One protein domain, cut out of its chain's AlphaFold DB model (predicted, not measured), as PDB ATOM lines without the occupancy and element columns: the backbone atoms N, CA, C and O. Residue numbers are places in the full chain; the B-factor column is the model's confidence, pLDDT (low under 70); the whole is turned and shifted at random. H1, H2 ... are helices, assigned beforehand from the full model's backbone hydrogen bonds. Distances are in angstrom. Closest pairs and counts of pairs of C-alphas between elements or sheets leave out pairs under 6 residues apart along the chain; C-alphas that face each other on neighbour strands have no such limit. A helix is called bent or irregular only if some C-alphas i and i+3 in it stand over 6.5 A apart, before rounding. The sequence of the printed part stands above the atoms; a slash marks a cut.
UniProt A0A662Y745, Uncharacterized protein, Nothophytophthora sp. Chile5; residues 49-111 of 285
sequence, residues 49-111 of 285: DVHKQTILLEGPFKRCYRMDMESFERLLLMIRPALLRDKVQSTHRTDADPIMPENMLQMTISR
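Overview. This is residues 49 to 111 of the 285 residues of an uncharacterized protein of Nothophytophthora sp. Chile5 (UniProt A0A662Y745). H3, the longest helix, forms the base of a loose, open arc that runs from H1 and H2 at one end to H4 at the other. H5 folds back into the hollow of this arc and crosses H3 steeply, while H4 sits away from the other helices. The printed part has 63 residues with five named helices, H1 to H5 in chain order, and no named strand: all helix. It is loose, with a radius of gyration of the C-alphas of 13.3 A, and elongated, spanning 39 by 22 by 19 A.

Arrangement. H3, residues 69 to 83, touches H5, residues 101 to 109, at a steep tilt of 66 degrees, opposite ways; their closest C-alphas, of Leu 83 and Pro 101, are 5.4 A apart. H2, residues 61 to 65, is close to H5 but not clearly touching, with the C-alphas of Tyr 65 and Ile 109 closest at 5.9 A. H2 is likewise close to H3 but not clearly touching, at 7.3 A between the C-alphas of Phe 61 and Met 69. H1, residues 49 to 57, is close to H2 but not clearly touching, and only just apart from H3, at 8.4 A. H4, residues 87 to 94, is apart from H3 and H5. Every O i to N i+4 pair is within hydrogen-bond range in H1, H2, H4 and H5; in H3, 9 of 11 are.

Along the chain. H3 is 18.9 A long and irregular, with C-alphas 78 and 81 7.3 A apart. H1, 12.3 A long, begins at C-alpha 49 (135.216, 166.221, 129.175). H5, 12.2 A long, ends at C-alpha 109 (130.777, 151.963, 137.831).

Size, cuts and confidence. The two C-alphas farthest apart, of Gly 59 and His 92, are 39.0 A apart. The printed part has no cut and no long link. The mean pLDDT of the printed part is 77.1, with 12 residues under 70, among them residues 57 to 59 and 93 to 95.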
ATOM      1  N   ASP A  49     134.972 166.116 130.612       84.62
ATOM      2  CA  ASP A  49     135.216 166.221 129.175       84.62
ATOM      3  C   ASP A  49     136.681 165.928 128.858       84.62
ATOM      4  O   ASP A  49     136.982 165.128 127.968       84.62
ATOM      5  N   VAL A  50     137.593 166.481 129.665       81.69
ATOM      6  CA  VAL A  50     139.026 166.175 129.570       81.69
ATOM      7  C   VAL A  50     139.273 164.697 129.860       81.69
ATOM      8  O   VAL A  50     139.913 164.012 129.064       81.69
ATOM      9  N   HIS A  51     138.727 164.177 130.966       81.00
ATOM     10  CA  HIS A  51     138.914 162.777 131.348       81.00
ATOM     11  C   HIS A  51     138.383 161.822 130.285       81.00
ATOM     12  O   HIS A  51     139.100 160.899 129.919       81.00
ATOM     13  N   LYS A  52     137.174 162.070 129.762       82.44
ATOM     14  CA  LYS A  52     136.520 161.310 128.689       82.44
ATOM     15  C   LYS A  52     137.402 161.246 127.451       82.44
ATOM     16  O   LYS A  52     137.600 160.158 126.917       82.44
ATOM     17  N   GLN A  53     137.957 162.373 127.007       80.88
ATOM     18  CA  GLN A  53     138.863 162.371 125.859       80.88
ATOM     19  C   GLN A  53     140.132 161.563 126.139       80.88
ATOM     20  O   GLN A  53     140.509 160.737 125.310       80.88
ATOM     21  N   THR A  54     140.744 161.717 127.315       75.00
ATOM     22  CA  THR A  54     141.947 160.963 127.697       75.00
ATOM     23  C   THR A  54     141.718 159.451 127.647       75.00
ATOM     24  O   THR A  54     142.443 158.739 126.961       75.00
ATOM     25  N   ILE A  55     140.670 158.944 128.298       75.00
ATOM     26  CA  ILE A  55     140.396 157.496 128.366       75.00
ATOM     27  C   ILE A  55     139.898 156.889 127.047       75.00
ATOM     28  O   ILE A  55     139.963 155.670 126.877       75.00
ATOM     29  N   LEU A  56     139.355 157.705 126.138       77.88
ATOM     30  CA  LEU A  56     138.988 157.265 124.793       77.88
ATOM     31  C   LEU A  56     140.231 157.166 123.905       77.88
ATOM     32  O   LEU A  56     140.376 156.183 123.187       77.88
ATOM     33  N   LEU A  57     141.145 158.137 124.001       69.69
ATOM     34  CA  LEU A  57     142.404 158.152 123.252       69.69
ATOM     35  C   LEU A  57     143.379 157.068 123.719       69.69
ATOM     36  O   LEU A  57     144.029 156.425 122.901       69.69
ATOM     37  N   GLU A  58     143.469 156.836 125.028       68.38
ATOM     38  CA  GLU A  58     144.352 155.815 125.602       68.38
ATOM     39  C   GLU A  58     143.813 154.382 125.404       68.38
ATOM     40  O   GLU A  58     144.532 153.408 125.633       68.38
ATOM     41  N   GLY A  59     142.532 154.230 125.039       64.75
ATOM     42  CA  GLY A  59     141.853 152.940 124.879       64.75
ATOM     43  C   GLY A  59     141.348 152.193 126.136       64.75
ATOM     44  O   GLY A  59     140.711 151.150 125.953       64.75
ATOM     45  N   PRO A  60     141.531 152.623 127.409       71.06
ATOM     46  CA  PRO A  60     141.079 151.839 128.556       71.06
ATOM     47  C   PRO A  60     139.585 151.985 128.873       71.06
ATOM     48  O   PRO A  60     139.124 151.283 129.774       71.06
ATOM     49  N   PHE A  61     138.812 152.846 128.187       75.25
ATOM     50  CA  PHE A  61     137.402 153.130 128.525       75.25
ATOM     51  C   PHE A  61     136.589 151.855 128.797       75.25
ATOM     52  O   PHE A  61     136.051 151.665 129.892       75.25
ATOM     53  N   LYS A  62     136.570 150.937 127.823       70.81
ATOM     54  CA  LYS A  62     135.781 149.697 127.883       70.81
ATOM     55  C   LYS A  62     136.226 148.783 129.024       70.81
ATOM     56  O   LYS A  62     135.402 148.160 129.689       70.81
ATOM     57  N   ARG A  63     137.528 148.753 129.322       68.56
ATOM     58  CA  ARG A  63     138.090 147.980 130.439       68.56
ATOM     59  C   ARG A  63     137.737 148.598 131.795       68.56
ATOM     60  O   ARG A  63     137.367 147.867 132.713       68.56
ATOM     61  N   CYS A  64     137.841 149.919 131.919       66.12
ATOM     62  CA  CYS A  64     137.582 150.658 133.155       66.12
ATOM     63  C   CYS A  64     136.103 150.653 133.546       66.12
ATOM     64  O   CYS A  64     135.788 150.459 134.718       66.12
ATOM     65  N   TYR A  65     135.207 150.834 132.574       73.81
ATOM     66  CA  TYR A  65     133.771 150.983 132.821       73.81
ATOM     67  C   TYR A  65     132.949 149.752 132.451       73.81
ATOM     68  O   TYR A  65     131.764 149.695 132.763       73.81
ATOM     69  N   ARG A  66     133.590 148.729 131.866       72.00
ATOM     70  CA  ARG A  66     132.982 147.435 131.514       72.00
ATOM     71  C   ARG A  66     131.840 147.549 130.495       72.00
ATOM     72  O   ARG A  66     131.054 146.624 130.373       72.00
ATOM     73  N   MET A  67     131.766 148.664 129.781       76.62
ATOM     74  CA  MET A  67     130.804 148.964 128.723       76.62
ATOM     75  C   MET A  67     131.458 149.938 127.740       76.62
ATOM     76  O   MET A  67     132.440 150.599 128.092       76.62
ATOM     77  N   ASP A  68     130.944 150.024 126.518       81.50
ATOM     78  CA  ASP A  68     131.379 151.050 125.571       81.50
ATOM     79  C   ASP A  68     130.836 152.447 125.931       81.50
ATOM     80  O   ASP A  68     130.013 152.628 126.835       81.50
ATOM     81  N   MET A  69     131.359 153.460 125.239       84.50
ATOM     82  CA  MET A  69     131.004 154.863 125.460       84.50
ATOM     83  C   MET A  69     129.524 155.136 125.167       84.50
ATOM     84  O   MET A  69     128.884 155.893 125.890       84.50
ATOM     85  N   GLU A  70     128.969 154.510 124.131       86.31
ATOM     86  CA  GLU A  70     127.569 154.685 123.742       86.31
ATOM     87  C   GLU A  70     126.623 154.155 124.828       86.31
ATOM     88  O   GLU A  70     125.689 154.839 125.254       86.31
ATOM     89  N   SER A  71     126.924 152.975 125.364       84.38
ATOM     90  CA  SER A  71     126.209 152.366 126.481       84.38
ATOM     91  C   SER A  71     126.322 153.199 127.753       84.38
ATOM     92  O   SER A  71     125.335 153.327 128.482       84.38
ATOM     93  N   PHE A  72     127.492 153.796 128.005       87.00
ATOM     94  CA  PHE A  72     127.681 154.721 129.119       87.00
ATOM     95  C   PHE A  72     126.777 155.951 128.982       87.00
ATOM     96  O   PHE A  72     126.088 156.298 129.940       87.00
ATOM     97  N   GLU A  73     126.731 156.589 127.808       88.06
ATOM     98  CA  GLU A  73     125.864 157.753 127.566       88.06
ATOM     99  C   GLU A  73     124.381 157.375 127.686       88.06
ATOM    100  O   GLU A  73     123.598 158.097 128.307       88.06
ATOM    101  N   ARG A  74     123.985 156.198 127.184       87.44
ATOM    102  CA  ARG A  74     122.614 155.691 127.336       87.44
ATOM    103  C   ARG A  74     122.246 155.488 128.804       87.44
ATOM    104  O   ARG A  74     121.159 155.878 129.232       87.44
ATOM    105  N   LEU A  75     123.146 154.894 129.584       84.50
ATOM    106  CA  LEU A  75     122.961 154.715 131.020       84.50
ATOM    107  C   LEU A  75     122.879 156.057 131.744       84.50
ATOM    108  O   LEU A  75     121.976 156.251 132.558       84.50
ATOM    109  N   LEU A  76     123.781 156.983 131.421       86.88
ATOM    110  CA  LEU A  76     123.794 158.328 131.971       86.88
ATOM    111  C   LEU A  76     122.462 159.029 131.714       86.88
ATOM    112  O   LEU A  76     121.861 159.512 132.666       86.88
ATOM    113  N   LEU A  77     121.962 159.022 130.477       88.62
ATOM    114  CA  LEU A  77     120.674 159.622 130.117       88.62
ATOM    115  C   LEU A  77     119.520 159.077 130.967       88.62
ATOM    116  O   LEU A  77     118.703 159.858 131.452       88.62
ATOM    117  N   MET A  78     119.481 157.763 131.204       84.75
ATOM    118  CA  MET A  78     118.435 157.137 132.022       84.75
ATOM    119  C   MET A  78     118.482 157.577 133.491       84.75
ATOM    120  O   MET A  78     117.437 157.791 134.101       84.75
ATOM    121  N   ILE A  79     119.676 157.699 134.079       82.06
ATOM    122  CA  ILE A  79     119.823 157.953 135.523       82.06
ATOM    123  C   ILE A  79     120.010 159.432 135.870       82.06
ATOM    124  O   ILE A  79     119.840 159.813 137.029       82.06
ATOM    125  N   ARG A  80     120.356 160.278 134.892       85.25
ATOM    126  CA  ARG A  80     120.649 161.704 135.085       85.25
ATOM    127  C   ARG A  80     119.559 162.433 135.872       85.25
ATOM    128  O   ARG A  80     119.937 163.125 136.815       85.25
ATOM    129  N   PRO A  81     118.248 162.239 135.612       86.25
ATOM    130  CA  PRO A  81     117.201 162.905 136.389       86.25
ATOM    131  C   PRO A  81     117.271 162.602 137.892       86.25
ATOM    132  O   PRO A  81     117.014 163.480 138.708       86.25
ATOM    133  N   ALA A  82     117.677 161.385 138.265       78.12
ATOM    134  CA  ALA A  82     117.807 160.962 139.659       78.12
ATOM    135  C   ALA A  82     119.125 161.414 140.318       78.12
ATOM    136  O   ALA A  82     119.236 161.419 141.545       78.12
ATOM    137  N   LEU A  83     120.135 161.773 139.519       81.44
ATOM    138  CA  LEU A  83     121.450 162.212 139.998       81.44
ATOM    139  C   LEU A  83     121.590 163.733 140.085       81.44
ATOM    140  O   LEU A  83     122.520 164.211 140.739       81.44
ATOM    141  N   LEU A  84     120.693 164.492 139.453       83.81
ATOM    142  CA  LEU A  84     120.679 165.945 139.564       83.81
ATOM    143  C   LEU A  84     120.500 166.356 141.030       83.81
ATOM    144  O   LEU A  84     119.621 165.879 141.748       83.81
ATOM    145  N   ARG A  85     121.379 167.244 141.484       79.88
ATOM    146  CA  ARG A  85     121.366 167.787 142.840       79.88
ATOM    147  C   ARG A  85     121.171 169.288 142.780       79.88
ATOM    148  O   ARG A  85     121.706 169.957 141.898       79.88
ATOM    149  N   ASP A  86     120.429 169.790 143.754       76.38
ATOM    150  CA  ASP A  86     120.154 171.208 143.884       76.38
ATOM    151  C   ASP A  86     121.430 171.997 144.219       76.38
ATOM    152  O   ASP A  86     122.200 171.638 145.121       76.38
ATOM    153  N   LYS A  87     121.657 173.079 143.467       76.38
ATOM    154  CA  LYS A  87     122.850 173.921 143.586       76.38
ATOM    155  C   LYS A  87     122.890 174.640 144.931       76.38
ATOM    156  O   LYS A  87     123.939 174.665 145.568       76.38
ATOM    157  N   VAL A  88     121.746 175.141 145.390       73.62
ATOM    158  CA  VAL A  88     121.619 175.897 146.642       73.62
ATOM    159  C   VAL A  88     121.942 175.001 147.840       73.62
ATOM    160  O   VAL A  88     122.757 175.364 148.687       73.62
ATOM    161  N   GLN A  89     121.402 173.781 147.879       68.06
ATOM    162  CA  GLN A  89     121.707 172.806 148.930       68.06
ATOM    163  C   GLN A  89     123.175 172.362 148.931       68.06
ATOM    164  O   GLN A  89     123.734 172.122 150.005       68.06
ATOM    165  N   SER A  90     123.803 172.241 147.758       69.06
ATOM    166  CA  SER A  90     125.229 171.907 147.650       69.06
ATOM    167  C   SER A  90     126.107 173.026 148.213       69.06
ATOM    168  O   SER A  90     126.973 172.770 149.056       69.06
ATOM    169  N   THR A  91     125.837 174.274 147.827       70.75
ATOM    170  CA  THR A  91     126.566 175.444 148.325       70.75
ATOM    171  C   THR A  91     126.397 175.598 149.836       70.75
ATOM    172  O   THR A  91     127.387 175.703 150.550       70.75
ATOM    173  N   HIS A  92     125.176 175.468 150.366       70.12
ATOM    174  CA  HIS A  92     124.928 175.558 151.814       70.12
ATOM    175  C   HIS A  92     125.649 174.476 152.641       70.12
ATOM    176  O   HIS A  92     125.885 174.662 153.836       70.12
ATOM    177  N   ARG A  93     125.962 173.316 152.047       61.66
ATOM    178  CA  ARG A  93     126.612 172.193 152.747       61.66
ATOM    179  C   ARG A  93     128.125 172.175 152.602       61.66
ATOM    180  O   ARG A  93     128.803 171.778 153.545       61.66
ATOM    181  N   THR A  94     128.639 172.520 151.426       64.12
ATOM    182  CA  THR A  94     130.051 172.297 151.078       64.12
ATOM    183  C   THR A  94     130.738 173.491 150.432       64.12
ATOM    184  O   THR A  94     131.910 173.370 150.094       64.12
ATOM    185  N   ASP A  95     130.025 174.603 150.245       69.50
ATOM    186  CA  ASP A  95     130.508 175.802 149.548       69.50
ATOM    187  C   ASP A  95     131.099 175.493 148.159       69.50
ATOM    188  O   ASP A  95     132.089 176.055 147.701       69.50
ATOM    189  N   ALA A  96     130.506 174.497 147.496       70.62
ATOM    190  CA  ALA A  96     130.952 173.980 146.215       70.62
ATOM    191  C   ALA A  96     129.743 173.587 145.369       70.62
ATOM    192  O   ALA A  96     128.717 173.142 145.902       70.62
ATOM    193  N   ASP A  97     129.895 173.679 144.047       74.44
ATOM    194  CA  ASP A  97     128.878 173.244 143.089       74.44
ATOM    195  C   ASP A  97     128.466 171.781 143.322       74.44
ATOM    196  O   ASP A  97     129.194 171.021 143.966       74.44
ATOM    197  N   PRO A  98     127.328 171.312 142.800       79.00
ATOM    198  CA  PRO A  98     126.976 169.899 142.846       79.00
ATOM    199  C   PRO A  98     127.985 169.017 142.109       79.00
ATOM    200  O   PRO A  98     128.607 169.435 141.133       79.00
ATOM    201  N   ILE A  99     128.175 167.777 142.568       80.44
ATOM    202  CA  ILE A  99     128.936 166.794 141.784       80.44
ATOM    203  C   ILE A  99     128.129 166.503 140.515       80.44
ATOM    204  O   ILE A  99     126.926 166.268 140.588       80.44
ATOM    205  N   MET A 100     128.785 166.534 139.359       81.19
ATOM    206  CA  MET A 100     128.123 166.267 138.085       81.19
ATOM    207  C   MET A 100     127.657 164.800 137.989       81.19
ATOM    208  O   MET A 100     128.390 163.916 138.453       81.19
ATOM    209  N   PRO A 101     126.475 164.516 137.407       84.81
ATOM    210  CA  PRO A 101     125.960 163.154 137.225       84.81
ATOM    211  C   PRO A 101     126.952 162.192 136.561       84.81
ATOM    212  O   PRO A 101     127.074 161.047 136.984       84.81
ATOM    213  N   GLU A 102     127.719 162.678 135.588       87.31
ATOM    214  CA  GLU A 102     128.779 161.966 134.868       87.31
ATOM    215  C   GLU A 102     129.839 161.461 135.846       87.31
ATOM    216  O   GLU A 102     130.195 160.283 135.867       87.31
ATOM    217  N   ASN A 103     130.286 162.357 136.727       80.50
ATOM    218  CA  ASN A 103     131.264 162.056 137.759       80.50
ATOM    219  C   ASN A 103     130.704 161.092 138.809       80.50
ATOM    220  O   ASN A 103     131.422 160.198 139.254       80.50
ATOM    221  N   MET A 104     129.433 161.229 139.194       80.25
ATOM    222  CA  MET A 104     128.790 160.271 140.099       80.25
ATOM    223  C   MET A 104     128.711 158.876 139.475       80.25
ATOM    224  O   MET A 104     129.091 157.896 140.119       80.25
ATOM    225  N   LEU A 105     128.261 158.789 138.222       81.19
ATOM    226  CA  LEU A 105     128.138 157.530 137.502       81.19
ATOM    227  C   LEU A 105     129.507 156.879 137.340       81.19
ATOM    228  O   LEU A 105     129.708 155.781 137.847       81.19
ATOM    229  N   GLN A 106     130.474 157.564 136.730       79.50
ATOM    230  CA  GLN A 106     131.789 156.990 136.452       79.50
ATOM    231  C   GLN A 106     132.519 156.559 137.735       79.50
ATOM    232  O   GLN A 106     133.104 155.477 137.771       79.50
ATOM    233  N   MET A 107     132.412 157.317 138.836       72.69
ATOM    234  CA  MET A 107     132.941 156.887 140.138       72.69
ATOM    235  C   MET A 107     132.239 155.638 140.674       72.69
ATOM    236  O   MET A 107     132.884 154.814 141.321       72.69
ATOM    237  N   THR A 108     130.937 155.507 140.416       71.31
ATOM    238  CA  THR A 108     130.151 154.337 140.806       71.31
ATOM    239  C   THR A 108     130.597 153.132 139.992       71.31
ATOM    240  O   THR A 108     131.171 152.216 140.565       71.31
ATOM    241  N   ILE A 109     130.458 153.136 138.666       71.94
ATOM    242  CA  ILE A 109     130.777 151.963 137.831       71.94
ATOM    243  C   ILE A 109     132.269 151.600 137.790       71.94
ATOM    244  O   ILE A 109     132.590 150.419 137.700       71.94
ATOM    245  N   SER A 110     133.197 152.554 137.946       65.75
ATOM    246  CA  SER A 110     134.638 152.231 138.048       65.75
ATOM    247  C   SER A 110     135.011 151.479 139.331       65.75
ATOM    248  O   SER A 110     136.074 150.863 139.404       65.75
ATOM    249  N   ARG A 111     134.164 151.540 140.365       58.12
ATOM    250  CA  ARG A 111     134.412 150.930 141.683       58.12
ATOM    251  C   ARG A 111     133.396 149.850 142.039       58.12
ATOM    252  O   ARG A 111     133.657 149.051 142.936       58.12
TER     253      ARG A 111